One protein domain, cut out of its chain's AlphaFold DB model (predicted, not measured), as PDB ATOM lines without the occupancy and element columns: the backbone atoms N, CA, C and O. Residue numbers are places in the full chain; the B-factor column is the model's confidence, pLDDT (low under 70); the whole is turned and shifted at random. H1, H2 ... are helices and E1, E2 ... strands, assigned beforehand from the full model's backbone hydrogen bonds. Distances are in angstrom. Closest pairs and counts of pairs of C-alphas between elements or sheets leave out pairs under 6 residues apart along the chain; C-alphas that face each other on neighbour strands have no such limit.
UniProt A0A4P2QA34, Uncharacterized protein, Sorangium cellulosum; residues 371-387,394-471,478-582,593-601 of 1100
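What this domain is: This is residues 371 to 387, 394 to 471, 478 to 582 and 593 to 601 of the 1100 residues of an uncharacterized protein of Sorangium cellulosum (UniProt A0A4P2QA34). A strongly twisted sheet of seven strands is the middle of three layers, with H2, H3 and H5 over one face and H1 and H4 over the other. Next to E9, at one edge, a small parallel sheet of E7 and E8 forms a side piece with H6. The printed part has 209 residues with seven named helices and nine named strands, in the order H1 H2 H3 E1 E2 E3 E4 H4 E5 H5 E6 E7 H6 E8 E9 H7. The large sheet is mixed, ordered E1 E2 E3 E5 E4 E6 E9; the class is mixed, helices and strands. The whole is compact, with a radius of gyration of the C-alphas of 16.7 A and spans of 46 by 38 by 37 A.

Where its parts are: H1, residues 374 to 381, begins at C-alpha 374 (118.057, 199.602, 140.863). H2, 394 to 416, is 32.4 A long; H3 is 421 to 429. E1 is 432 to 437, E2 445 to 449, E3 462 to 465 and E4 479 to 483. H4, 492 to 502, measures 15.1 A; E5 is 507 to 510. H5, 515 to 531, measures 24.2 A, and E6, 536 to 543, 21.5 A. E7 is 549 to 552, H6 561 to 568, E8 573 to 576 and E9 593 to 595. H7, 596 to 601, ends at C-alpha 601 (115.205, 214.346, 149.293).

How they stand to each other: E1, E2 and E3 form a meander, each strand the antiparallel neighbour of the one before; N 433 and O 448 are 2.8 A apart, N 447 and O 463 2.8 A. E3 is antiparallel to E5 (N 464 to O 508, 2.8 A). E4, H4, E5 is a strand-helix-strand unit, parallel neighbours joined through a helix (N 481 to O 507, 3.0 A); E5, H5, E6 is a split one, with E4 between. E6 pairs with E4 (N 480 to O 536, 2.9 A) and E9 (N 594 to O 541, 2.9 A). E7, H6, E8 is a further unit (N 550 to O 573, 2.8 A). These three crossovers are right-handed. H2 and H3, a helical hairpin, touch at Ile 405 and Ala 427, C-alphas 6.0 A apart. H4 touches H6, C-alphas 499 and 564 being closest at 6.6 A. H7 only grazes the large sheet. Every O i to N i+4 pair is within hydrogen-bond range in H1, H2, H3, H4, H6 and H7, and 12 of 13 in H5.

The domain as a whole: The farthest C-alphas, Ala 394 and Gly 571, are 48.8 A apart. Cuts leave gaps of 14.0 A (387 to 394), 8.8 A (471 to 478) and 21.5 A (582 to 593) between C-alphas. E2 to E3 is a long link. Mean pLDDT of the printed part is 87.5; residues 387, 439 to 440, 452 to 457 and 470 to 471 are under 70.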
ATOM      1  N   VAL A 371     116.469 192.234 142.091       84.50
ATOM      2  CA  VAL A 371     116.690 193.254 143.118       84.50
ATOM      3  C   VAL A 371     115.419 194.063 143.327       84.50
ATOM      4  O   VAL A 371     114.639 194.273 142.401       84.50
ATOM      5  N   GLU A 372     115.221 194.523 144.560       80.12
ATOM      6  CA  GLU A 372     114.075 195.365 144.925       80.12
ATOM      7  C   GLU A 372     114.162 196.770 144.323       80.12
ATOM      8  O   GLU A 372     113.134 197.387 144.070       80.12
ATOM      9  N   SER A 373     115.380 197.294 144.140       89.38
ATOM     10  CA  SER A 373     115.606 198.643 143.626       89.38
ATOM     11  C   SER A 373     116.932 198.748 142.874       89.38
ATOM     12  O   SER A 373     118.003 198.431 143.412       89.38
ATOM     13  N   ALA A 374     116.877 199.260 141.646       91.12
ATOM     14  CA  ALA A 374     118.057 199.602 140.863       91.12
ATOM     15  C   ALA A 374     118.823 200.772 141.498       91.12
ATOM     16  O   ALA A 374     120.054 200.758 141.517       91.12
ATOM     17  N   ALA A 375     118.112 201.734 142.100       92.62
ATOM     18  CA  ALA A 375     118.721 202.859 142.809       92.62
ATOM     19  C   ALA A 375     119.608 202.382 143.971       92.62
ATOM     20  O   ALA A 375     120.766 202.784 144.054       92.62
ATOM     21  N   LEU A 376     119.106 201.478 144.824       92.56
ATOM     22  CA  LEU A 376     119.900 200.908 145.922       92.56
ATOM     23  C   LEU A 376     121.101 200.118 145.393       92.56
ATOM     24  O   LEU A 376     122.207 200.248 145.913       92.56
ATOM     25  N   SER A 377     120.894 199.326 144.341       91.94
ATOM     26  CA  SER A 377     121.960 198.522 143.735       91.94
ATOM     27  C   SER A 377     123.090 199.401 143.189       91.94
ATOM     28  O   SER A 377     124.259 199.081 143.380       91.94
ATOM     29  N   LEU A 378     122.762 200.543 142.573       93.12
ATOM     30  CA  LEU A 378     123.738 201.532 142.112       93.12
ATOM     31  C   LEU A 378     124.479 202.218 143.273       93.12
ATOM     32  O   LEU A 378     125.688 202.423 143.179       93.12
ATOM     33  N   VAL A 379     123.788 202.528 144.377       93.75
ATOM     34  CA  VAL A 379     124.416 203.077 145.596       93.75
ATOM     35  C   VAL A 379     125.413 202.082 146.190       93.75
ATOM     36  O   VAL A 379     126.553 202.452 146.463       93.75
ATOM     37  N   LEU A 380     125.019 200.811 146.334       91.44
ATOM     38  CA  LEU A 380     125.899 199.740 146.811       91.44
ATOM     39  C   LEU A 380     127.103 199.560 145.881       91.44
ATOM     40  O   LEU A 380     128.236 199.450 146.349       91.44
ATOM     41  N   ALA A 381     126.887 199.609 144.567       88.94
ATOM     42  CA  ALA A 381     127.948 199.470 143.580       88.94
ATOM     43  C   ALA A 381     128.984 200.618 143.642       88.94
ATOM     44  O   ALA A 381     130.161 200.398 143.351       88.94
ATOM     45  N   ASP A 382     128.598 201.829 144.068       89.38
ATOM     46  CA  ASP A 382     129.528 202.957 144.256       89.38
ATOM     47  C   ASP A 382     130.393 202.860 145.533       89.38
ATOM     48  O   ASP A 382     131.380 203.587 145.695       89.38
ATOM     49  N   THR A 383     130.112 201.904 146.422       87.88
ATOM     50  CA  THR A 383     130.931 201.653 147.626       87.88
ATOM     51  C   THR A 383     132.271 200.961 147.336       87.88
ATOM     52  O   THR A 383     133.019 200.639 148.261       87.88
ATOM     53  N   ALA A 384     132.610 200.727 146.063       78.69
ATOM     54  CA  ALA A 384     133.879 200.124 145.662       78.69
ATOM     55  C   ALA A 384     135.088 200.876 146.270       78.69
ATOM     56  O   ALA A 384     135.095 202.116 146.305       78.69
ATOM     57  N   PRO A 385     136.110 200.151 146.765       75.19
ATOM     58  CA  PRO A 385     137.224 200.758 147.469       75.19
ATOM     59  C   PRO A 385     138.186 201.404 146.468       75.19
ATOM     60  O   PRO A 385     138.162 201.134 145.262       75.19
ATOM     61  N   ARG A 386     139.092 202.244 146.973       72.94
ATOM     62  CA  ARG A 386     140.202 202.738 146.158       72.94
ATOM     63  C   ARG A 386     141.097 201.548 145.764       72.94
ATOM     64  O   ARG A 386     141.505 200.816 146.663       72.94
ATOM     65  N   PRO A 387     141.463 201.374 144.481       66.56
ATOM     66  CA  PRO A 387     142.397 200.325 144.083       66.56
ATOM     67  C   PRO A 387     143.739 200.488 144.800       66.56
ATOM     68  O   PRO A 387     144.249 201.611 144.913       66.56
ATOM     69  N   ALA A 394     146.955 189.094 137.539       70.44
ATOM     70  CA  ALA A 394     145.657 188.421 137.508       70.44
ATOM     71  C   ALA A 394     144.474 189.387 137.717       70.44
ATOM     72  O   ALA A 394     143.462 189.257 137.034       70.44
ATOM     73  N   ALA A 395     144.619 190.384 138.598       71.25
ATOM     74  CA  ALA A 395     143.591 191.395 138.836       71.25
ATOM     75  C   ALA A 395     143.382 192.280 137.596       71.25
ATOM     76  O   ALA A 395     142.247 192.569 137.238       71.25
ATOM     77  N   ILE A 396     144.460 192.633 136.886       75.94
ATOM     78  CA  ILE A 396     144.386 193.394 135.626       75.94
ATOM     79  C   ILE A 396     143.663 192.588 134.536       75.94
ATOM     80  O   ILE A 396     142.809 193.123 133.833       75.94
ATOM     81  N   ALA A 397     143.980 191.299 134.386       78.25
ATOM     82  CA  ALA A 397     143.322 190.442 133.398       78.25
ATOM     83  C   ALA A 397     141.821 190.268 133.696       78.25
ATOM     84  O   ALA A 397     140.999 190.435 132.794       78.25
ATOM     85  N   ALA A 398     141.471 190.009 134.960       76.44
ATOM     86  CA  ALA A 398     140.084 189.896 135.410       76.44
ATOM     87  C   ALA A 398     139.300 191.197 135.179       76.44
ATOM     88  O   ALA A 398     138.148 191.170 134.758       76.44
ATOM     89  N   ASP A 399     139.941 192.341 135.393       79.50
ATOM     90  CA  ASP A 399     139.366 193.664 135.183       79.50
ATOM     91  C   ASP A 399     139.069 193.965 133.699       79.50
ATOM     92  O   ASP A 399     137.986 194.442 133.349       79.50
ATOM     93  N   ILE A 400     139.990 193.610 132.794       84.31
ATOM     94  CA  ILE A 400     139.774 193.713 131.339       84.31
ATOM     95  C   ILE A 400     138.617 192.807 130.895       84.31
ATOM     96  O   ILE A 400     137.769 193.222 130.095       84.31
ATOM     97  N   GLU A 401     138.578 191.571 131.394       86.44
ATOM     98  CA  GLU A 401     137.520 190.612 131.073       86.44
ATOM     99  C   GLU A 401     136.155 191.091 131.584       86.44
ATOM    100  O   GLU A 401     135.201 191.144 130.805       86.44
ATOM    101  N   ALA A 402     136.083 191.549 132.835       87.25
ATOM    102  CA  ALA A 402     134.882 192.115 133.441       87.25
ATOM    103  C   ALA A 402     134.304 193.266 132.602       87.25
ATOM    104  O   ALA A 402     133.114 193.282 132.294       87.25
ATOM    105  N   ARG A 403     135.126 194.199 132.117       88.81
ATOM    106  CA  ARG A 403     134.633 195.295 131.257       88.81
ATOM    107  C   ARG A 403     134.087 194.817 129.927       88.81
ATOM    108  O   ARG A 403     133.048 195.294 129.473       88.81
ATOM    109  N   ARG A 404     134.779 193.869 129.296       91.50
ATOM    110  CA  ARG A 404     134.351 193.311 128.013       91.50
ATOM    111  C   ARG A 404     133.005 192.607 128.151       91.50
ATOM    112  O   ARG A 404     132.156 192.756 127.275       91.50
ATOM    113  N   ILE A 405     132.806 191.850 129.228       92.75
ATOM    114  CA  ILE A 405     131.533 191.176 129.491       92.75
ATOM    115  C   ILE A 405     130.442 192.184 129.870       92.75
ATOM    116  O   ILE A 405     129.350 192.097 129.316       92.75
ATOM    117  N   ALA A 406     130.738 193.186 130.703       93.38
ATOM    118  CA  ALA A 406     129.794 194.253 131.045       93.38
ATOM    119  C   ALA A 406     129.277 194.994 129.799       93.38
ATOM    120  O   ALA A 406     128.076 195.218 129.670       93.38
ATOM    121  N   TYR A 407     130.157 195.297 128.838       95.06
ATOM    122  CA  TYR A 407     129.778 195.891 127.551       95.06
ATOM    123  C   TYR A 407     128.815 194.998 126.754       95.06
ATOM    124  O   TYR A 407     127.825 195.481 126.205       95.06
ATOM    125  N   ARG A 408     129.071 193.682 126.703       94.44
ATOM    126  CA  ARG A 408     128.192 192.728 126.007       94.44
ATOM    127  C   ARG A 408     126.821 192.631 126.673       94.44
ATOM    128  O   ARG A 408     125.819 192.702 125.975       94.44
ATOM    129  N   VAL A 409     126.790 192.541 128.003       93.69
ATOM    130  CA  VAL A 409     125.551 192.533 128.798       93.69
ATOM    131  C   VAL A 409     124.736 193.802 128.541       93.69
ATOM    132  O   VAL A 409     123.550 193.710 128.237       93.69
ATOM    133  N   ALA A 410     125.367 194.979 128.595       93.94
ATOM    134  CA  ALA A 410     124.700 196.251 128.326       93.94
ATOM    135  C   ALA A 410     124.119 196.308 126.905       93.94
ATOM    136  O   ALA A 410     122.963 196.686 126.719       93.94
ATOM    137  N   ARG A 411     124.883 195.867 125.899       93.88
ATOM    138  CA  ARG A 411     124.431 195.838 124.502       93.88
ATOM    139  C   ARG A 411     123.231 194.913 124.295       93.88
ATOM    140  O   ARG A 411     122.288 195.307 123.613       93.88
ATOM    141  N   ASP A 412     123.247 193.722 124.886       92.38
ATOM    142  CA  ASP A 412     122.117 192.792 124.814       92.38
ATOM    143  C   ASP A 412     120.853 193.401 125.430       92.38
ATOM    144  O   ASP A 412     119.776 193.324 124.844       92.38
ATOM    145  N   VAL A 413     120.983 194.060 126.585       91.94
ATOM    146  CA  VAL A 413     119.861 194.741 127.242       91.94
ATOM    147  C   VAL A 413     119.325 195.881 126.376       91.94
ATOM    148  O   VAL A 413     118.114 195.983 126.195       91.94
ATOM    149  N   LEU A 414     120.195 196.701 125.782       90.25
ATOM    150  CA  LEU A 414     119.779 197.790 124.894       90.25
ATOM    151  C   LEU A 414     119.026 197.258 123.660       90.25
ATOM    152  O   LEU A 414     117.974 197.789 123.305       90.25
ATOM    153  N   GLN A 415     119.527 196.192 123.027       87.81
ATOM    154  CA  GLN A 415     118.977 195.656 121.775       87.81
ATOM    155  C   GLN A 415     117.760 194.745 121.984       87.81
ATOM    156  O   GLN A 415     116.725 194.915 121.341       87.81
ATOM    157  N   ALA A 416     117.884 193.762 122.875       86.69
ATOM    158  CA  ALA A 416     116.907 192.695 123.081       86.69
ATOM    159  C   ALA A 416     116.055 192.887 124.346       86.69
ATOM    160  O   ALA A 416     115.080 192.161 124.541       86.69
ATOM    161  N   GLY A 417     116.390 193.853 125.207       87.00
ATOM    162  CA  GLY A 417     115.696 194.099 126.473       87.00
ATOM    163  C   GLY A 417     116.047 193.126 127.596       87.00
ATOM    164  O   GLY A 417     115.482 193.242 128.677       87.00
ATOM    165  N   ARG A 418     116.961 192.178 127.360       89.19
ATOM    166  CA  ARG A 418     117.465 191.229 128.358       89.19
ATOM    167  C   ARG A 418     118.876 190.758 127.988       89.19
ATOM    168  O   ARG A 418     119.170 190.673 126.796       89.19
ATOM    169  N   PRO A 419     119.731 190.419 128.966       90.31
ATOM    170  CA  PRO A 419     121.044 189.847 128.689       90.31
ATOM    171  C   PRO A 419     120.935 188.418 128.140       90.31
ATOM    172  O   PRO A 419     120.032 187.672 128.524       90.31
ATOM    173  N   ALA A 420     121.858 188.016 127.262       88.19
ATOM    174  CA  ALA A 420     121.948 186.633 126.797       88.19
ATOM    175  C   ALA A 420     122.462 185.696 127.906       88.19
ATOM    176  O   ALA A 420     123.381 186.042 128.653       88.19
ATOM    177  N   ASP A 421     121.945 184.464 127.967       84.81
ATOM    178  CA  ASP A 421     122.307 183.477 129.002       84.81
ATOM    179  C   ASP A 421     123.799 183.099 128.980       84.81
ATOM    180  O   ASP A 421     124.388 182.733 130.001       84.81
ATOM    181  N   GLU A 422     124.434 183.170 127.809       87.81
ATOM    182  CA  GLU A 422     125.883 182.999 127.669       87.81
ATOM    183  C   GLU A 422     126.644 184.130 128.370       87.81
ATOM    184  O   GLU A 422     127.623 183.884 129.081       87.81
ATOM    185  N   HIS A 423     126.177 185.371 128.215       90.94
ATOM    186  CA  HIS A 423     126.796 186.541 128.820       90.94
ATOM    187  C   HIS A 423     126.532 186.628 130.325       90.94
ATOM    188  O   HIS A 423     127.428 187.061 131.041       90.94
ATOM    189  N   LEU A 424     125.394 186.137 130.831       87.75
ATOM    190  CA  LEU A 424     125.169 185.975 132.275       87.75
ATOM    191  C   LEU A 424     126.161 184.977 132.896       87.75
ATOM    192  O   LEU A 424     126.814 185.283 133.891       87.75
ATOM    193  N   ARG A 425     126.375 183.821 132.255       84.56
ATOM    194  CA  ARG A 425     127.380 182.836 132.700       84.56
ATOM    195  C   ARG A 425     128.815 183.351 132.579       84.56
ATOM    196  O   ARG A 425     129.688 182.974 133.361       84.56
ATOM    197  N   ALA A 426     129.099 184.173 131.572       87.25
ATOM    198  CA  ALA A 426     130.388 184.847 131.453       87.25
ATOM    199  C   ALA A 426     130.562 185.928 132.531       87.25
ATOM    200  O   ALA A 426     131.662 186.082 133.051       87.25
ATOM    201  N   ALA A 427     129.485 186.629 132.899       87.81
ATOM    202  CA  ALA A 427     129.491 187.653 133.936       87.81
ATOM    203  C   ALA A 427     129.833 187.047 135.302       87.81
ATOM    204  O   ALA A 427     130.731 187.549 135.971       87.81
ATOM    205  N   GLU A 428     129.228 185.913 135.664       84.94
ATOM    206  CA  GLU A 428     129.561 185.205 136.908       84.94
ATOM    207  C   GLU A 428     131.037 184.786 136.965       84.94
ATOM    208  O   GLU A 428     131.713 185.033 137.964       84.94
ATOM    209  N   ARG A 429     131.574 184.224 135.871       84.25
ATOM    210  CA  ARG A 429     133.000 183.856 135.774       84.25
ATOM    211  C   ARG A 429     133.930 185.067 135.858       84.25
ATOM    212  O   ARG A 429     135.005 184.965 136.439       84.25
ATOM    213  N   ALA A 430     133.496 186.207 135.324       84.62
ATOM    214  CA  ALA A 430     134.216 187.475 135.377       84.62
ATOM    215  C   ALA A 430     133.988 188.261 136.687       84.62
ATOM    216  O   ALA A 430     134.401 189.417 136.776       84.62
ATOM    217  N   ARG A 431     133.336 187.662 137.699       85.44
ATOM    218  CA  ARG A 431     132.998 188.302 138.986       85.44
ATOM    219  C   ARG A 431     132.173 189.584 138.825       85.44
ATOM    220  O   ARG A 431     132.349 190.553 139.560       85.44
ATOM    221  N   LEU A 432     131.255 189.590 137.865       87.81
ATOM    222  CA  LEU A 432     130.234 190.620 137.709       87.81
ATOM    223  C   LEU A 432     128.926 190.161 138.345       87.81
ATOM    224  O   LEU A 432     128.506 189.014 138.195       87.81
ATOM    225  N   SER A 433     128.253 191.092 139.005       87.94
ATOM    226  CA  SER A 433     126.861 190.958 139.400       87.94
ATOM    227  C   SER A 433     125.986 191.636 138.351       87.94
ATOM    228  O   SER A 433     126.174 192.818 138.051       87.94
ATOM    229  N   VAL A 434     125.047 190.880 137.780       91.19
ATOM    230  CA  VAL A 434     124.006 191.391 136.881       91.19
ATOM    231  C   VAL A 434     122.671 191.104 137.542       91.19
ATOM    232  O   VAL A 434     122.340 189.940 137.752       91.19
ATOM    233  N   ALA A 435     121.923 192.146 137.883       90.38
ATOM    234  CA  ALA A 435     120.655 192.023 138.587       90.38
ATOM    235  C   ALA A 435     119.537 192.768 137.860       90.38
ATOM    236  O   ALA A 435     119.790 193.778 137.212       90.38
ATOM    237  N   GLN A 436     118.307 192.273 137.974       91.44
ATOM    238  CA  GLN A 436     117.129 192.854 137.328       91.44
ATOM    239  C   GLN A 436     116.188 193.488 138.359       91.44
ATOM    240  O   GLN A 436     115.848 192.856 139.358       91.44
ATOM    241  N   GLU A 437     115.717 194.704 138.092       89.19
ATOM    242  CA  GLU A 437     114.667 195.365 138.871       89.19
ATOM    243  C   GLU A 437     113.269 194.992 138.347       89.19
ATOM    244  O   GLU A 437     112.869 195.410 137.260       89.19
ATOM    245  N   GLY A 438     112.511 194.224 139.138       75.25
ATOM    246  CA  GLY A 438     111.089 193.931 138.896       75.25
ATOM    247  C   GLY A 438     110.740 193.195 137.584       75.25
ATOM    248  O   GLY A 438     111.604 192.725 136.843       75.25
ATOM    249  N   GLU A 439     109.434 193.072 137.307       65.94
ATOM    250  CA  GLU A 439     108.856 192.406 136.116       65.94
ATOM    251  C   GLU A 439     108.225 193.394 135.107       65.94
ATOM    252  O   GLU A 439     107.371 193.015 134.309       65.94
ATOM    253  N   GLY A 440     108.611 194.674 135.139       68.81
ATOM    254  CA  GLY A 440     108.088 195.675 134.199       68.81
ATOM    255  C   GLY A 440     108.460 195.388 132.735       68.81
ATOM    256  O   GLY A 440     109.393 194.640 132.459       68.81
ATOM    257  N   GLU A 441     107.773 196.029 131.780       73.44
ATOM    258  CA  GLU A 441     108.020 195.844 130.334       73.44
ATOM    259  C   GLU A 441     109.418 196.308 129.877       73.44
ATOM    260  O   GLU A 441     109.955 195.819 128.879       73.44
ATOM    261  N   ARG A 442     110.024 197.256 130.606       84.12
ATOM    262  CA  ARG A 442     111.387 197.778 130.384       84.12
ATOM    263  C   ARG A 442     112.154 197.823 131.715       84.12
ATOM    264  O   ARG A 442     112.398 198.918 132.226       84.12
ATOM    265  N   PRO A 443     112.499 196.660 132.299       89.81
ATOM    266  CA  PRO A 443     113.129 196.611 133.610       89.81
ATOM    267  C   PRO A 443     114.576 197.101 133.521       89.81
ATOM    268  O   PRO A 443     115.239 196.952 132.488       89.81
ATOM    269  N   TRP A 444     115.073 197.677 134.612       93.56
ATOM    270  CA  TRP A 444     116.478 198.042 134.724       93.56
ATOM    271  C   TRP A 444     117.325 196.805 135.024       93.56
ATOM    272  O   TRP A 444     117.040 196.044 135.948       93.56
ATOM    273  N   PHE A 445     118.401 196.628 134.263       94.50
ATOM    274  CA  PHE A 445     119.456 195.658 134.526       94.50
ATOM    275  C   PHE A 445     120.680 196.384 135.061       94.50
ATOM    276  O   PHE A 445     121.306 197.165 134.343       94.50
ATOM    277  N   VAL A 446     121.019 196.122 136.318       94.31
ATOM    278  CA  VAL A 446     122.162 196.721 137.002       94.31
ATOM    279  C   VAL A 446     123.372 195.808 136.870       94.31
ATOM    280  O   VAL A 446     123.308 194.629 137.209       94.31
ATOM    281  N   VAL A 447     124.478 196.369 136.398       93.38
ATOM    282  CA  VAL A 447     125.785 195.725 136.277       93.38
ATOM    283  C   VAL A 447     126.728 196.346 137.304       93.38
ATOM    284  O   VAL A 447     126.841 197.569 137.394       93.38
ATOM    285  N   SER A 448     127.390 195.500 138.092       90.44
ATOM    286  CA  SER A 448     128.356 195.900 139.122       90.44
ATOM    287  C   SER A 448     129.414 194.813 139.352       90.44
ATOM    288  O   SER A 448     129.265 193.684 138.883       90.44
ATOM    289  N   ALA A 449     130.502 195.134 140.057       85.06
ATOM    290  CA  ALA A 449     131.470 194.130 140.503       85.06
ATOM    291  C   ALA A 449     130.883 193.286 141.647       85.06
ATOM    292  O   ALA A 449     130.211 193.824 142.520       85.06
ATOM    293  N   ARG A 450     131.176 191.982 141.681       79.81
ATOM    294  CA  ARG A 450     130.919 191.124 142.845       79.81
ATOM    295  C   ARG A 450     132.147 191.140 143.758       79.81
ATOM    296  O   ARG A 450     133.224 190.699 143.353       79.81
ATOM    297  N   LEU A 451     131.987 191.641 144.982       70.56
ATOM    298  CA  LEU A 451     133.066 191.767 145.961       70.56
ATOM    299  C   LEU A 451     133.074 190.565 146.919       70.56
ATOM    300  O   LEU A 451     132.310 190.513 147.876       70.56
ATOM    301  N   GLU A 452     133.952 189.593 146.671       65.88
ATOM    302  CA  GLU A 452     134.208 188.480 147.609       65.88
ATOM    303  C   GLU A 452     135.424 188.754 148.509       65.88
ATOM    304  O   GLU A 452     135.414 188.410 149.698       65.88
ATOM    305  N   ASP A 453     136.433 189.423 147.939       63.06
ATOM    306  CA  ASP A 453     137.666 189.883 148.576       63.06
ATOM    307  C   ASP A 453     137.865 191.383 148.262       63.06
ATOM    308  O   ASP A 453     137.819 191.768 147.086       63.06
ATOM    309  N   PRO A 454     138.048 192.253 149.276       59.34
ATOM    310  CA  PRO A 454     138.270 193.682 149.068       59.34
ATOM    311  C   PRO A 454     139.558 194.023 148.295       59.34
ATOM    312  O   PRO A 454     139.587 195.087 147.674       59.34
ATOM    313  N   GLU A 455     140.582 193.163 148.301       57.31
ATOM    314  CA  GLU A 455     141.881 193.406 147.649       57.31
ATOM    315  C   GLU A 455     141.921 192.949 146.180       57.31
ATOM    316  O   GLU A 455     142.679 193.498 145.378       57.31
ATOM    317  N   ASP A 456     141.082 191.980 145.797       61.50
ATOM    318  CA  ASP A 456     141.060 191.367 144.455       61.50
ATOM    319  C   ASP A 456     139.766 191.698 143.665       61.50
ATOM    320  O   ASP A 456     139.327 190.948 142.783       61.50
ATOM    321  N   ALA A 457     139.142 192.834 143.982       64.25
ATOM    322  CA  ALA A 457     137.935 193.336 143.330       64.25
ATOM    323  C   ALA A 457     138.199 193.855 141.898       64.25
ATOM    324  O   ALA A 457     139.026 194.758 141.733       64.25
ATOM    325  N   PRO A 458     137.486 193.379 140.856       71.38
ATOM    326  CA  PRO A 458     137.601 193.968 139.524       71.38
ATOM    327  C   PRO A 458     137.012 195.385 139.518       71.38
ATOM    328  O   PRO A 458     135.969 195.641 140.124       71.38
ATOM    329  N   SER A 459     137.627 196.309 138.777       75.69
ATOM    330  CA  SER A 459     137.051 197.637 138.530       75.69
ATOM    331  C   SER A 459     136.057 197.579 137.367       75.69
ATOM    332  O   SER A 459     136.271 198.121 136.275       75.69
ATOM    333  N   ALA A 460     134.965 196.859 137.629       80.81
ATOM    334  CA  ALA A 460     133.834 196.735 136.730       80.81
ATOM    335  C   ALA A 460     133.027 198.044 136.647       80.81
ATOM    336  O   ALA A 460     132.952 198.782 137.636       80.81
ATOM    337  N   PRO A 461     132.373 198.315 135.502       87.31
ATOM    338  CA  PRO A 461     131.434 199.425 135.384       87.31
ATOM    339  C   PRO A 461     130.290 199.285 136.394       87.31
ATOM    340  O   PRO A 461     129.818 198.176 136.650       87.31
ATOM    341  N   ARG A 462     129.821 200.417 136.927       92.69
ATOM    342  CA  ARG A 462     128.603 200.492 137.749       92.69
ATOM    343  C   ARG A 462     127.554 201.203 136.920       92.69
ATOM    344  O   ARG A 462     127.652 202.410 136.699       92.69
ATOM    345  N   ALA A 463     126.614 200.445 136.385       95.19
ATOM    346  CA  ALA A 463     125.680 200.975 135.410       95.19
ATOM    347  C   ALA A 463     124.341 200.250 135.468       95.19
ATOM    348  O   ALA A 463     124.278 199.092 135.868       95.19
ATOM    349  N   ALA A 464     123.285 200.928 135.042       95.81
ATOM    350  CA  ALA A 464     121.966 200.350 134.847       95.81
ATOM    351  C   ALA A 464     121.529 200.591 133.403       95.81
ATOM    352  O   ALA A 464     121.659 201.704 132.904       95.81
ATOM    353  N   PHE A 465     121.009 199.566 132.734       95.06
ATOM    354  CA  PHE A 465     120.519 199.661 131.356       95.06
ATOM    355  C   PHE A 465     119.120 199.081 131.237       95.06
ATOM    356  O   PHE A 465     118.754 198.173 131.979       95.06
ATOM    357  N   ARG A 466     118.345 199.570 130.274       92.56
ATOM    358  CA  ARG A 466     117.043 199.005 129.911       92.56
ATOM    359  C   ARG A 466     116.874 198.997 128.400       92.56
ATOM    360  O   ARG A 466     117.632 199.642 127.679       92.56
ATOM    361  N   LYS A 467     115.861 198.277 127.915       90.06
ATOM    362  CA  LYS A 467     115.536 198.249 126.484       90.06
ATOM    363  C   LYS A 467     115.354 199.670 125.950       90.06
ATOM    364  O   LYS A 467     114.688 200.487 126.599       90.06
ATOM    365  N   ARG A 468     115.875 199.931 124.750       79.94
ATOM    366  CA  ARG A 468     115.625 201.183 124.028       79.94
ATOM    367  C   ARG A 468     114.127 201.415 123.855       79.94
ATOM    368  O   ARG A 468     113.386 200.487 123.522       79.94
ATOM    369  N   ALA A 469     113.690 202.652 124.072       70.44
ATOM    370  CA  ALA A 469     112.377 203.073 123.615       70.44
ATOM    371  C   ALA A 469     112.397 202.985 122.084       70.44
ATOM    372  O   ALA A 469     113.302 203.526 121.451       70.44
ATOM    373  N   GLY A 470     111.453 202.266 121.471       63.44
ATOM    374  CA  GLY A 470     111.291 202.367 120.018       63.44
ATOM    375  C   GLY A 470     111.039 203.833 119.655       63.44
ATOM    376  O   GLY A 470     110.399 204.530 120.441       63.44
ATOM    377  N   ARG A 471     111.542 204.318 118.508       58.41
ATOM    378  CA  ARG A 471     111.243 205.684 118.038       58.41
ATOM    379  C   ARG A 471     109.724 205.869 118.020       58.41
ATOM    380  O   ARG A 471     109.049 205.323 117.149       58.41
ATOM    381  N   GLU A 478     117.549 209.611 121.954       85.94
ATOM    382  CA  GLU A 478     117.873 208.595 122.967       85.94
ATOM    383  C   GLU A 478     118.837 209.195 124.002       85.94
ATOM    384  O   GLU A 478     119.792 209.871 123.621       85.94
ATOM    385  N   TRP A 479     118.602 208.956 125.296       91.44
ATOM    386  CA  TRP A 479     119.401 209.546 126.375       91.44
ATOM    387  C   TRP A 479     120.302 208.529 127.086       91.44
ATOM    388  O   TRP A 479     119.899 207.392 127.352       91.44
ATOM    389  N   LEU A 480     121.497 208.986 127.467       94.31
ATOM    390  CA  LEU A 480     122.414 208.328 128.400       94.31
ATOM    391  C   LEU A 480     122.740 209.289 129.551       94.31
ATOM    392  O   LEU A 480     123.234 210.395 129.330       94.31
ATOM    393  N   VAL A 481     122.488 208.870 130.792       96.81
ATOM    394  CA  VAL A 481     122.783 209.685 131.979       96.81
ATOM    395  C   VAL A 481     124.084 209.211 132.620       96.81
ATOM    396  O   VAL A 481     124.253 208.028 132.912       96.81
ATOM    397  N   LEU A 482     125.013 210.129 132.868       97.44
ATOM    398  CA  LEU A 482     126.241 209.859 133.619       97.44
ATOM    399  C   LEU A 482     126.121 210.496 135.001       97.44
ATOM    400  O   LEU A 482     125.658 211.625 135.095       97.44
ATOM    401  N   ALA A 483     126.551 209.829 136.068       96.88
ATOM    402  CA  ALA A 483     126.542 210.408 137.415       96.88
ATOM    403  C   ALA A 483     127.942 210.381 138.022       96.88
ATOM    404  O   ALA A 483     128.584 209.337 138.005       96.88
ATOM    405  N   ALA A 484     128.410 211.490 138.587       95.12
ATOM    406  CA  ALA A 484     129.724 211.580 139.221       95.12
ATOM    407  C   ALA A 484     129.589 211.822 140.736       95.12
ATOM    408  O   ALA A 484     129.732 212.963 141.186       95.12
ATOM    409  N   PRO A 485     129.289 210.783 141.542       92.75
ATOM    410  CA  PRO A 485     129.260 210.914 142.995       92.75
ATOM    411  C   PRO A 485     130.635 211.327 143.539       92.75
ATOM    412  O   PRO A 485     131.666 210.780 143.144       92.75
ATOM    413  N   ALA A 486     130.655 212.300 144.454       88.19
ATOM    414  CA  ALA A 486     131.888 212.762 145.099       88.19
ATOM    415  C   ALA A 486     132.266 211.936 146.340       88.19
ATOM    416  O   ALA A 486     133.447 211.805 146.658       88.19
ATOM    417  N   GLU A 487     131.278 211.348 147.012       89.56
ATOM    418  CA  GLU A 487     131.423 210.680 148.307       89.56
ATOM    419  C   GLU A 487     130.733 209.310 148.293       89.56
ATOM    420  O   GLU A 487     129.794 209.083 147.526       89.56
ATOM    421  N   VAL A 488     131.205 208.388 149.137       88.00
ATOM    422  CA  VAL A 488     130.563 207.076 149.335       88.00
ATOM    423  C   VAL A 488     129.188 207.288 149.968       88.00
ATOM    424  O   VAL A 488     129.060 208.092 150.884       88.00
ATOM    425  N   GLY A 489     128.164 206.569 149.501       88.44
ATOM    426  CA  GLY A 489     126.808 206.701 150.048       88.44
ATOM    427  C   GLY A 489     126.065 207.960 149.583       88.44
ATOM    428  O   GLY A 489     125.023 208.302 150.141       88.44
ATOM    429  N   SER A 490     126.577 208.641 148.549       92.50
ATOM    430  CA  SER A 490     125.910 209.783 147.919       92.50
ATOM    431  C   SER A 490     124.509 209.420 147.415       92.50
ATOM    432  O   SER A 490     124.295 208.346 146.856       92.50
ATOM    433  N   ALA A 491     123.568 210.361 147.524       94.50
ATOM    434  CA  ALA A 491     122.228 210.247 146.948       94.50
ATOM    435  C   ALA A 491     122.174 210.557 145.433       94.50
ATOM    436  O   ALA A 491     121.097 210.566 144.835       94.50
ATOM    437  N   LEU A 492     123.321 210.792 144.782       95.25
ATOM    438  CA  LEU A 492     123.395 211.066 143.343       95.25
ATOM    439  C   LEU A 492     123.004 209.889 142.428       95.25
ATOM    440  O   LEU A 492     122.361 210.160 141.416       95.25
ATOM    441  N   PRO A 493     123.318 208.608 142.718       95.69
ATOM    442  CA  PRO A 493     122.860 207.503 141.876       95.69
ATOM    443  C   PRO A 493     121.322 207.396 141.781       95.69
ATOM    444  O   PRO A 493     120.823 207.287 140.662       95.69
ATOM    445  N   PRO A 494     120.542 207.524 142.881       95.50
ATOM    446  CA  PRO A 494     119.089 207.679 142.797       95.50
ATOM    447  C   PRO A 494     118.657 208.887 141.959       95.50
ATOM    448  O   PRO A 494     117.793 208.753 141.100       95.50
ATOM    449  N   VAL A 495     119.284 210.056 142.140       96.44
ATOM    450  CA  VAL A 495     118.983 211.250 141.325       96.44
ATOM    451  C   VAL A 495     119.196 210.976 139.839       96.44
ATOM    452  O   VAL A 495     118.341 211.317 139.028       96.44
ATOM    453  N   ALA A 496     120.304 210.336 139.470       96.69
ATOM    454  CA  ALA A 496     120.602 209.995 138.086       96.69
ATOM    455  C   ALA A 496     119.582 209.011 137.504       96.69
ATOM    456  O   ALA A 496     119.153 209.193 136.367       96.69
ATOM    457  N   LEU A 497     119.140 208.024 138.290       95.12
ATOM    458  CA  LEU A 497     118.076 207.110 137.880       95.12
ATOM    459  C   LEU A 497     116.736 207.841 137.713       95.12
ATOM    460  O   LEU A 497     116.045 207.630 136.720       95.12
ATOM    461  N   ARG A 498     116.401 208.778 138.609       95.50
ATOM    462  CA  ARG A 498     115.191 209.601 138.487       95.50
ATOM    463  C   ARG A 498     115.216 210.490 137.247       95.50
ATOM    464  O   ARG A 498     114.220 210.603 136.540       95.50
ATOM    465  N   VAL A 499     116.353 211.119 136.973       95.12
ATOM    466  CA  VAL A 499     116.556 211.928 135.766       95.12
ATOM    467  C   VAL A 499     116.478 211.052 134.515       95.12
ATOM    468  O   VAL A 499     115.847 211.445 133.539       95.12
ATOM    469  N   ALA A 500     117.033 209.840 134.558       93.56
ATOM    470  CA  ALA A 500     116.906 208.864 133.482       93.56
ATOM    471  C   ALA A 500     115.447 208.454 133.227       93.56
ATOM    472  O   ALA A 500     115.054 208.321 132.075       93.56
ATOM    473  N   GLU A 501     114.619 208.305 134.263       91.75
ATOM    474  CA  GLU A 501     113.180 208.064 134.096       91.75
ATOM    475  C   GLU A 501     112.469 209.236 133.409       91.75
ATOM    476  O   GLU A 501     111.690 209.003 132.489       91.75
ATOM    477  N   ILE A 502     112.762 210.477 133.817       91.62
ATOM    478  CA  ILE A 502     112.159 211.700 133.253       91.62
ATOM    479  C   ILE A 502     112.526 211.870 131.773       91.62
ATOM    480  O   ILE A 502     111.694 212.289 130.973       91.62
ATOM    481  N   LEU A 503     113.768 211.544 131.410       90.56
ATOM    482  CA  LEU A 503     114.287 211.651 130.042       90.56
ATOM    483  C   LEU A 503     113.994 210.421 129.170       90.56
ATOM    484  O   LEU A 503     114.418 210.377 128.019       90.56
ATOM    485  N   ASP A 504     113.335 209.401 129.722       89.31
ATOM    486  CA  ASP A 504     113.243 208.060 129.140       89.31
ATOM    487  C   ASP A 504     114.598 207.492 128.642       89.31
ATOM    488  O   ASP A 504     114.705 206.855 127.593       89.31
ATOM    489  N   ALA A 505     115.664 207.714 129.412       91.69
ATOM    490  CA  ALA A 505     117.010 207.274 129.072       91.69
ATOM    491  C   ALA A 505     117.135 205.744 129.033       91.69
ATOM    492  O   ALA A 505     116.492 205.012 129.794       91.69
ATOM    493  N   ALA A 506     118.002 205.246 128.153       92.19
ATOM    494  CA  ALA A 506     118.249 203.812 128.006       92.19
ATOM    495  C   ALA A 506     119.351 203.297 128.953       92.19
ATOM    496  O   ALA A 506     119.469 202.087 129.158       92.19
ATOM    497  N   GLY A 507     120.136 204.201 129.553       94.38
ATOM    498  CA  GLY A 507     121.232 203.846 130.449       94.38
ATOM    499  C   GLY A 507     121.588 204.916 131.485       94.38
ATOM    500  O   GLY A 507     121.443 206.115 131.239       94.38
ATOM    501  N   VAL A 508     122.111 204.454 132.620       97.06
ATOM    502  CA  VAL A 508     122.773 205.241 133.667       97.06
ATOM    503  C   VAL A 508     124.159 204.649 133.911       97.06
ATOM    504  O   VAL A 508     124.266 203.446 134.143       97.06
ATOM    505  N   VAL A 509     125.219 205.462 133.906       96.88
ATOM    506  CA  VAL A 509     126.594 205.022 134.219       96.88
ATOM    507  C   VAL A 509     127.179 205.888 135.333       96.88
ATOM    508  O   VAL A 509     127.163 207.115 135.245       96.88
ATOM    509  N   LEU A 510     127.722 205.261 136.377       95.94
ATOM    510  CA  LEU A 510     128.396 205.970 137.464       95.94
ATOM    511  C   LEU A 510     129.888 206.135 137.159       95.94
ATOM    512  O   LEU A 510     130.599 205.165 136.895       95.94
ATOM    513  N   LEU A 511     130.361 207.372 137.252       94.25
ATOM    514  CA  LEU A 511     131.758 207.760 137.131       94.25
ATOM    515  C   LEU A 511     132.397 207.773 138.518       94.25
ATOM    516  O   LEU A 511     131.959 208.501 139.409       94.25
ATOM    517  N   SER A 512     133.463 207.001 138.710       90.69
ATOM    518  CA  SER A 512     134.113 206.914 140.017       90.69
ATOM    519  C   SER A 512     134.706 208.249 140.477       90.69
ATOM    520  O   SER A 512     135.375 208.952 139.718       90.69
ATOM    521  N   ARG A 513     134.625 208.509 141.786       88.81
ATOM    522  CA  ARG A 513     135.460 209.506 142.483       88.81
ATOM    523  C   ARG A 513     136.966 209.207 142.420       88.81
ATOM    524  O   ARG A 513     137.792 210.095 142.617       88.81
ATOM    525  N   HIS A 514     137.361 207.961 142.146       87.12
ATOM    526  CA  HIS A 514     138.764 207.565 142.044       87.12
ATOM    527  C   HIS A 514     139.256 207.691 140.601       87.12
ATOM    528  O   HIS A 514     138.849 206.917 139.740       87.12
ATOM    529  N   GLY A 515     140.198 208.603 140.341       84.94
ATOM    530  CA  GLY A 515     140.650 208.924 138.977       84.94
ATOM    531  C   GLY A 515     141.142 207.735 138.137       84.94
ATOM    532  O   GLY A 515     140.987 207.747 136.921       84.94
ATOM    533  N   ALA A 516     141.701 206.689 138.759       80.69
ATOM    534  CA  ALA A 516     142.108 205.475 138.045       80.69
ATOM    535  C   ALA A 516     140.913 204.677 137.504       80.69
ATOM    536  O   ALA A 516     140.944 204.262 136.353       80.69
ATOM    537  N   ILE A 517     139.862 204.508 138.314       85.12
ATOM    538  CA  ILE A 517     138.630 203.825 137.905       85.12
ATOM    539  C   ILE A 517     137.813 204.733 136.979       85.12
ATOM    540  O   ILE A 517     137.293 204.267 135.974       85.12
ATOM    541  N   ARG A 518     137.781 206.043 137.254       89.31
ATOM    542  CA  ARG A 518     137.021 207.024 136.472       89.31
ATOM    543  C   ARG A 518     137.346 206.978 134.984       89.31
ATOM    544  O   ARG A 518     136.433 206.946 134.175       89.31
ATOM    545  N   ARG A 519     138.631 206.906 134.618       88.19
ATOM    546  CA  ARG A 519     139.046 206.784 133.206       88.19
ATOM    547  C   ARG A 519     138.458 205.550 132.527       88.19
ATOM    548  O   ARG A 519     138.179 205.568 131.335       88.19
ATOM    549  N   HIS A 520     138.290 204.470 133.281       87.88
ATOM    550  CA  HIS A 520     137.691 203.245 132.779       87.88
ATOM    551  C   HIS A 520     136.172 203.366 132.635       87.88
ATOM    552  O   HIS A 520     135.631 202.873 131.648       87.88
ATOM    553  N   ASP A 521     135.505 204.061 133.559       91.25
ATOM    554  CA  ASP A 521     134.077 204.382 133.439       91.25
ATOM    555  C   ASP A 521     133.811 205.314 132.250       91.25
ATOM    556  O   ASP A 521     132.865 205.098 131.501       91.25
ATOM    557  N   GLU A 522     134.668 206.317 132.042       92.56
ATOM    558  CA  GLU A 522     134.593 207.248 130.911       92.56
ATOM    559  C   GLU A 522     134.805 206.518 129.578       92.56
ATOM    560  O   GLU A 522     134.047 206.735 128.635       92.56
ATOM    561  N   ALA A 523     135.765 205.588 129.507       91.00
ATOM    562  CA  ALA A 523     135.962 204.741 128.329       91.00
ATOM    563  C   ALA A 523     134.765 203.808 128.072       91.00
ATOM    564  O   ALA A 523     134.357 203.616 126.927       91.00
ATOM    565  N   PHE A 524     134.177 203.242 129.129       93.06
ATOM    566  CA  PHE A 524     132.964 202.432 129.025       93.06
ATOM    567  C   PHE A 524     131.767 203.265 128.547       93.06
ATOM    568  O   PHE A 524     131.049 202.834 127.647       93.06
ATOM    569  N   ALA A 525     131.582 204.473 129.086       93.81
ATOM    570  CA  ALA A 525     130.556 205.412 128.643       93.81
ATOM    571  C   ALA A 525     130.747 205.801 127.168       93.81
ATOM    572  O   ALA A 525     129.780 205.763 126.412       93.81
ATOM    573  N   GLY A 526     131.982 206.079 126.735       93.06
ATOM    574  CA  GLY A 526     132.313 206.335 125.328       93.06
ATOM    575  C   GLY A 526     131.902 205.184 124.405       93.06
ATOM    576  O   GLY A 526     131.212 205.405 123.412       93.06
ATOM    577  N   ALA A 527     132.213 203.941 124.789       91.81
ATOM    578  CA  ALA A 527     131.796 202.755 124.037       91.81
ATOM    579  C   ALA A 527     130.264 202.581 123.987       91.81
ATOM    580  O   ALA A 527     129.729 202.064 123.007       91.81
ATOM    581  N   MET A 528     129.536 203.010 125.025       92.75
ATOM    582  CA  MET A 528     128.066 202.996 125.029       92.75
ATOM    583  C   MET A 528     127.462 204.084 124.147       92.75
ATOM    584  O   MET A 528     126.512 203.798 123.424       92.75
ATOM    585  N   ILE A 529     128.042 205.287 124.138       91.94
ATOM    586  CA  ILE A 529     127.648 206.377 123.234       91.94
ATOM    587  C   ILE A 529     127.768 205.918 121.774       91.94
ATOM    588  O   ILE A 529     126.844 206.114 120.987       91.94
ATOM    589  N   GLU A 530     128.865 205.245 121.423       90.44
ATOM    590  CA  GLU A 530     129.056 204.667 120.087       90.44
ATOM    591  C   GLU A 530     128.031 203.566 119.781       90.44
ATOM    592  O   GLU A 530     127.398 203.579 118.727       90.44
ATOM    593  N   ALA A 531     127.808 202.633 120.715       87.69
ATOM    594  CA  ALA A 531     126.849 201.541 120.536       87.69
ATOM    595  C   ALA A 531     125.389 202.016 120.408       87.69
ATOM    596  O   ALA A 531     124.547 201.293 119.864       87.69
ATOM    597  N   MET A 532     125.076 203.198 120.938       87.62
ATOM    598  CA  MET A 532     123.774 203.872 120.874       87.62
ATOM    599  C   MET A 532     123.655 204.852 119.695       87.62
ATOM    600  O   MET A 532     122.673 205.577 119.622       87.62
ATOM    601  N   GLU A 533     124.618 204.865 118.764       86.44
ATOM    602  CA  GLU A 533     124.606 205.727 117.569       86.44
ATOM    603  C   GLU A 533     124.556 207.239 117.889       86.44
ATOM    604  O   GLU A 533     123.949 208.021 117.162       86.44
ATOM    605  N   GLY A 534     125.232 207.670 118.963       80.56
ATOM    606  CA  GLY A 534     125.340 209.086 119.346       80.56
ATOM    607  C   GLY A 534     124.132 209.635 120.125       80.56
ATOM    608  O   GLY A 534     123.517 210.603 119.674       80.56
ATOM    609  N   PRO A 535     123.789 209.059 121.296       88.25
ATOM    610  CA  PRO A 535     122.701 209.537 122.145       88.25
ATOM    611  C   PRO A 535     122.993 210.924 122.732       88.25
ATOM    612  O   PRO A 535     124.148 211.343 122.853       88.25
ATOM    613  N   ALA A 536     121.945 211.612 123.181       90.44
ATOM    614  CA  ALA A 536     122.087 212.789 124.027       90.44
ATOM    615  C   ALA A 536     122.611 212.376 125.414       90.44
ATOM    616  O   ALA A 536     122.128 211.416 126.018       90.44
ATOM    617  N   VAL A 537     123.609 213.095 125.930       93.00
ATOM    618  CA  VAL A 537     124.258 212.776 127.212       93.00
ATOM    619  C   VAL A 537     124.001 213.886 128.223       93.00
ATOM    620  O   VAL A 537     124.191 215.061 127.917       93.00
ATOM    621  N   LEU A 538     123.615 213.517 129.445       95.00
ATOM    622  CA  LEU A 538     123.492 214.438 130.577       95.00
ATOM    623  C   LEU A 538     124.362 213.950 131.738       95.00
ATOM    624  O   LEU A 538     124.231 212.806 132.172       95.00
ATOM    625  N   ILE A 539     125.233 214.816 132.255       96.12
ATOM    626  CA  ILE A 539     126.104 214.502 133.393       96.12
ATOM    627  C   ILE A 539     125.500 215.087 134.671       96.12
ATOM    628  O   ILE A 539     125.306 216.293 134.764       96.12
ATOM    629  N   VAL A 540     125.234 214.257 135.671       97.00
ATOM    630  CA  VAL A 540     124.742 214.652 136.993       97.00
ATOM    631  C   VAL A 540     125.916 214.710 137.971       97.00
ATOM    632  O   VAL A 540     126.628 213.724 138.170       97.00
ATOM    633  N   GLU A 541     126.124 215.866 138.593       96.12
ATOM    634  CA  GLU A 541     127.248 216.151 139.493       96.12
ATOM    635  C   GLU A 541     126.735 216.792 140.797       96.12
ATOM    636  O   GLU A 541     125.632 217.348 140.824       96.12
ATOM    637  N   PRO A 542     127.497 216.743 141.903       94.25
ATOM    638  CA  PRO A 542     127.116 217.455 143.120       94.25
ATOM    639  C   PRO A 542     127.149 218.974 142.898       94.25
ATOM    640  O   PRO A 542     128.057 219.510 142.261       94.25
ATOM    641  N   GLY A 543     126.152 219.672 143.437       91.81
ATOM    642  CA  GLY A 543     126.043 221.132 143.431       91.81
ATOM    643  C   GLY A 543     126.194 221.731 144.830       91.81
ATOM    644  O   GLY A 543     125.877 221.089 145.828       91.81
ATOM    645  N   SER A 544     126.652 222.982 144.904       87.31
ATOM    646  CA  SER A 544     126.785 223.750 146.155       87.31
ATOM    647  C   SER A 544     125.693 224.811 146.354       87.31
ATOM    648  O   SER A 544     125.650 225.453 147.400       87.31
ATOM    649  N   GLY A 545     124.823 225.021 145.358       86.31
ATOM    650  CA  GLY A 545     123.756 226.025 145.393       86.31
ATOM    651  C   GLY A 545     122.532 225.621 146.227       86.31
ATOM    652  O   GLY A 545     122.453 224.522 146.769       86.31
ATOM    653  N   ALA A 546     121.544 226.515 146.298       86.50
ATOM    654  CA  ALA A 546     120.259 226.250 146.957       86.50
ATOM    655  C   ALA A 546     119.259 225.488 146.065       86.50
ATOM    656  O   ALA A 546     118.304 224.910 146.569       86.50
ATOM    657  N   ALA A 547     119.474 225.482 144.748       90.31
ATOM    658  CA  ALA A 547     118.606 224.839 143.769       90.31
ATOM    659  C   ALA A 547     119.441 224.064 142.732       90.31
ATOM    660  O   ALA A 547     120.629 224.367 142.574       90.31
ATOM    661  N   PRO A 548     118.859 223.068 142.037       94.06
ATOM    662  CA  PRO A 548     119.520 222.398 140.923       94.06
ATOM    663  C   PRO A 548     119.912 223.388 139.823       94.06
ATOM    664  O   PRO A 548     119.129 224.261 139.454       94.06
ATOM    665  N   GLU A 549     121.111 223.233 139.271       94.25
ATOM    666  CA  GLU A 549     121.635 224.079 138.197       94.25
ATOM    667  C   GLU A 549     121.954 223.213 136.975       94.25
ATOM    668  O   GLU A 549     122.790 222.313 137.043       94.25
ATOM    669  N   LEU A 550     121.295 223.475 135.850       93.19
ATOM    670  CA  LEU A 550     121.576 222.853 134.565       93.19
ATOM    671  C   LEU A 550     122.481 223.774 133.743       93.19
ATOM    672  O   LEU A 550     122.048 224.818 133.268       93.19
ATOM    673  N   SER A 551     123.730 223.368 133.549       92.50
ATOM    674  CA  SER A 551     124.736 224.102 132.791       92.50
ATOM    675  C   SER A 551     124.936 223.498 131.401       92.50
ATOM    676  O   SER A 551     125.291 222.321 131.274       92.50
ATOM    677  N   VAL A 552     124.734 224.291 130.348       92.31
ATOM    678  CA  VAL A 552     124.801 223.851 128.942       92.31
ATOM    679  C   VAL A 552     125.833 224.640 128.136       92.31
ATOM    680  O   VAL A 552     126.075 225.819 128.396       92.31
ATOM    681  N   VAL A 553     126.442 223.989 127.142       87.81
ATOM    682  CA  VAL A 553     127.245 224.646 126.098       87.81
ATOM    683  C   VAL A 553     126.339 224.859 124.888       87.81
ATOM    684  O   VAL A 553     125.770 223.904 124.366       87.81
ATOM    685  N   GLY A 554     126.193 226.101 124.427       82.81
ATOM    686  CA  GLY A 554     125.349 226.403 123.267       82.81
ATOM    687  C   GLY A 554     123.847 226.365 123.579       82.81
ATOM    688  O   GLY A 554     123.404 226.999 124.529       82.81
ATOM    689  N   SER A 555     123.049 225.688 122.747       77.31
ATOM    690  CA  SER A 555     121.578 225.709 122.826       77.31
ATOM    691  C   SER A 555     121.016 224.610 123.744       77.31
ATOM    692  O   SER A 555     121.432 223.460 123.611       77.31
ATOM    693  N   PRO A 556     120.019 224.899 124.607       74.25
ATOM    694  CA  PRO A 556     119.336 223.896 125.428       74.25
ATOM    695  C   PRO A 556     118.242 223.129 124.657       74.25
ATOM    696  O   PRO A 556     117.421 222.451 125.275       74.25
ATOM    697  N   ALA A 557     118.157 223.268 123.327       71.19
ATOM    698  CA  ALA A 557     117.100 222.657 122.522       71.19
ATOM    699  C   ALA A 557     117.024 221.133 122.750       71.19
ATOM    700  O   ALA A 557     118.004 220.418 122.556       71.19
ATOM    701  N   GLY A 558     115.851 220.648 123.168       73.62
ATOM    702  CA  GLY A 558     115.603 219.234 123.481       73.62
ATOM    703  C   GLY A 558     115.790 218.835 124.953       73.62
ATOM    704  O   GLY A 558     115.431 217.714 125.301       73.62
ATOM    705  N   LEU A 559     116.287 219.719 125.831       83.38
ATOM    706  CA  LEU A 559     116.385 219.467 127.278       83.38
ATOM    707  C   LEU A 559     115.112 219.926 128.014       83.38
ATOM    708  O   LEU A 559     114.833 221.127 128.052       83.38
ATOM    709  N   PRO A 560     114.357 219.024 128.668       87.31
ATOM    710  CA  PRO A 560     113.141 219.384 129.392       87.31
ATOM    711  C   PRO A 560     113.466 219.924 130.797       87.31
ATOM    712  O   PRO A 560     113.202 219.277 131.809       87.31
ATOM    713  N   VAL A 561     114.054 221.126 130.870       87.31
ATOM    714  CA  VAL A 561     114.544 221.749 132.123       87.31
ATOM    715  C   VAL A 561     113.459 221.817 133.201       87.31
ATOM    716  O   VAL A 561     113.711 221.481 134.358       87.31
ATOM    717  N   THR A 562     112.239 222.197 132.817       87.44
ATOM    718  CA  THR A 562     111.094 222.303 133.730       87.44
ATOM    719  C   THR A 562     110.693 220.939 134.289       87.44
ATOM    720  O   THR A 562     110.545 220.807 135.498       87.44
ATOM    721  N   ALA A 563     110.614 219.908 133.439       88.44
ATOM    722  CA  ALA A 563     110.266 218.551 133.867       88.44
ATOM    723  C   ALA A 563     111.348 217.937 134.769       88.44
ATOM    724  O   ALA A 563     111.030 217.233 135.726       88.44
ATOM    725  N   ILE A 564     112.629 218.234 134.503       91.19
ATOM    726  CA  ILE A 564     113.736 217.853 135.390       91.19
ATOM    727  C   ILE A 564     113.558 218.529 136.754       91.19
ATOM    728  O   ILE A 564     113.611 217.849 137.775       91.19
ATOM    729  N   GLY A 565     113.303 219.841 136.794       89.81
ATOM    730  CA  GLY A 565     113.076 220.563 138.049       89.81
ATOM    731  C   GLY A 565     111.888 220.016 138.852       89.81
ATOM    732  O   GLY A 565     112.024 219.659 140.024       89.81
ATOM    733  N   GLU A 566     110.731 219.861 138.207       90.75
ATOM    734  CA  GLU A 566     109.529 219.282 138.822       90.75
ATOM    735  C   GLU A 566     109.772 217.855 139.325       90.75
ATOM    736  O   GLU A 566     109.417 217.521 140.456       90.75
ATOM    737  N   GLY A 567     110.449 217.021 138.534       88.25
ATOM    738  CA  GLY A 567     110.757 215.642 138.898       88.25
ATOM    739  C   GLY A 567     111.754 215.500 140.055       88.25
ATOM    740  O   GLY A 567     111.705 214.500 140.780       88.25
ATOM    741  N   LEU A 568     112.615 216.501 140.273       92.69
ATOM    742  CA  LEU A 568     113.483 216.611 141.452       92.69
ATOM    743  C   LEU A 568     112.772 217.257 142.654       92.69
ATOM    744  O   LEU A 568     113.221 217.095 143.793       92.69
ATOM    745  N   GLY A 569     111.638 217.925 142.432       90.50
ATOM    746  CA  GLY A 569     110.889 218.665 143.449       90.50
ATOM    747  C   GLY A 569     111.496 220.030 143.790       90.50
ATOM    748  O   GLY A 569     111.256 220.536 144.883       90.50
ATOM    749  N   ALA A 570     112.303 220.608 142.893       89.00
ATOM    750  CA  ALA A 570     112.926 221.922 143.054       89.00
ATOM    751  C   ALA A 570     113.129 222.593 141.684       89.00
ATOM    752  O   ALA A 570     113.553 221.940 140.735       89.00
ATOM    753  N   GLY A 571     112.868 223.899 141.568       87.94
ATOM    754  CA  GLY A 571     113.079 224.626 140.309       87.94
ATOM    755  C   GLY A 571     114.539 224.552 139.847       87.94
ATOM    756  O   GLY A 571     115.439 224.832 140.633       87.94
ATOM    757  N   ALA A 572     114.774 224.172 138.588       88.94
ATOM    758  CA  ALA A 572     116.118 224.076 138.021       88.94
ATOM    759  C   ALA A 572     116.511 225.388 137.322       88.94
ATOM    760  O   ALA A 572     115.804 225.859 136.430       88.94
ATOM    761  N   ALA A 573     117.643 225.973 137.711       90.25
ATOM    762  CA  ALA A 573     118.209 227.142 137.044       90.25
ATOM    763  C   ALA A 573     118.984 226.712 135.790       90.25
ATOM    764  O   ALA A 573     119.744 225.750 135.847       90.25
ATOM    765  N   LEU A 574     118.826 227.423 134.674       91.06
ATOM    766  CA  LEU A 574     119.598 227.186 133.450       91.06
ATOM    767  C   LEU A 574     120.775 228.166 133.377       91.06
ATOM    768  O   LEU A 574     120.567 229.378 133.435       91.06
ATOM    769  N   THR A 575     121.994 227.658 133.204       92.50
ATOM    770  CA  THR A 575     123.207 228.465 133.018       92.50
ATOM    771  C   THR A 575     123.948 228.066 131.746       92.50
ATOM    772  O   THR A 575     123.904 226.919 131.301       92.50
ATOM    773  N   PHE A 576     124.637 229.026 131.133       90.94
ATOM    774  CA  PHE A 576     125.428 228.802 129.924       90.94
ATOM    775  C   PHE A 576     126.912 228.831 130.270       90.94
ATOM    776  O   PHE A 576     127.369 229.740 130.965       90.94
ATOM    777  N   ARG A 577     127.668 227.844 129.784       90.88
ATOM    778  CA  ARG A 577     129.121 227.749 129.977       90.88
ATOM    779  C   ARG A 577     129.862 227.800 128.635       90.88
ATOM    780  O   ARG A 577     129.313 227.336 127.633       90.88
ATOM    781  N   PRO A 578     131.094 228.344 128.594       86.56
ATOM    782  CA  PRO A 578     131.919 228.290 127.392       86.56
ATOM    783  C   PRO A 578     132.270 226.838 127.034       86.56
ATOM    784  O   PRO A 578     132.308 225.965 127.909       86.56
ATOM    785  N   ALA A 579     132.515 226.594 125.745       84.88
ATOM    786  CA  ALA A 579     133.052 225.322 125.266       84.88
ATOM    787  C   ALA A 579     134.453 225.083 125.851       84.88
ATOM    788  O   ALA A 579     135.184 226.036 126.125       84.88
ATOM    789  N   ALA A 580     134.810 223.822 126.077       83.00
ATOM    790  CA  ALA A 580     136.094 223.457 126.654       83.00
ATOM    791  C   ALA A 580     137.260 223.716 125.681       83.00
ATOM    792  O   ALA A 580     137.175 223.400 124.497       83.00
ATOM    793  N   ASP A 581     138.388 224.208 126.207       77.12
ATOM    794  CA  ASP A 581     139.602 224.481 125.418       77.12
ATOM    795  C   ASP A 581     140.250 223.206 124.836       77.12
ATOM    796  O   ASP A 581     141.000 223.268 123.862       77.12
ATOM    797  N   ALA A 582     139.970 222.041 125.433       70.31
ATOM    798  CA  ALA A 582     140.456 220.739 124.987       70.31
ATOM    799  C   ALA A 582     139.276 219.826 124.602       70.31
ATOM    800  O   ALA A 582     138.401 219.586 125.442       70.31
ATOM    801  N   ARG A 593     123.973 220.041 138.082       96.44
ATOM    802  CA  ARG A 593     124.528 220.146 139.432       96.44
ATOM    803  C   ARG A 593     123.402 220.122 140.451       96.44
ATOM    804  O   ARG A 593     122.565 221.023 140.466       96.44
ATOM    805  N   VAL A 594     123.378 219.106 141.307       96.12
ATOM    806  CA  VAL A 594     122.291 218.897 142.272       96.12
ATOM    807  C   VAL A 594     122.794 219.117 143.698       96.12
ATOM    808  O   VAL A 594     123.708 218.408 144.130       96.12
ATOM    809  N   PRO A 595     122.220 220.075 144.450       95.38
ATOM    810  CA  PRO A 595     122.543 220.269 145.859       95.38
ATOM    811  C   PRO A 595     122.280 219.023 146.706       95.38
ATOM    812  O   PRO A 595     121.287 218.329 146.487       95.38
ATOM    813  N   VAL A 596     123.117 218.786 147.723       92.62
ATOM    814  CA  VAL A 596     123.034 217.597 148.598       92.62
ATOM    815  C   VAL A 596     121.633 217.410 149.184       92.62
ATOM    816  O   VAL A 596     121.076 216.327 149.071       92.62
ATOM    817  N   HIS A 597     121.011 218.463 149.720       93.00
ATOM    818  CA  HIS A 597     119.674 218.370 150.321       93.00
ATOM    819  C   HIS A 597     118.574 217.983 149.309       93.00
ATOM    820  O   HIS A 597     117.651 217.248 149.658       93.00
ATOM    821  N   VAL A 598     118.674 218.429 148.046       94.88
ATOM    822  CA  VAL A 598     117.754 218.010 146.972       94.88
ATOM    823  C   VAL A 598     118.022 216.556 146.599       94.88
ATOM    824  O   VAL A 598     117.080 215.777 146.462       94.88
ATOM    825  N   ALA A 599     119.297 216.175 146.474       94.75
ATOM    826  CA  ALA A 599     119.682 214.807 146.157       94.75
ATOM    827  C   ALA A 599     119.194 213.821 147.227       94.75
ATOM    828  O   ALA A 599     118.570 212.815 146.897       94.75
ATOM    829  N   GLU A 600     119.397 214.144 148.505       94.31
ATOM    830  CA  GLU A 600     118.906 213.369 149.643       94.31
ATOM    831  C   GLU A 600     117.378 213.270 149.657       94.31
ATOM    832  O   GLU A 600     116.840 212.188 149.884       94.31
ATOM    833  N   ALA A 601     116.663 214.363 149.368       94.06
ATOM    834  CA  ALA A 601     115.205 214.346 149.293       94.06
ATOM    835  C   ALA A 601     114.691 213.442 148.158       94.06
ATOM    836  O   ALA A 601     113.728 212.700 148.352       94.06
TER     837      ALA A 601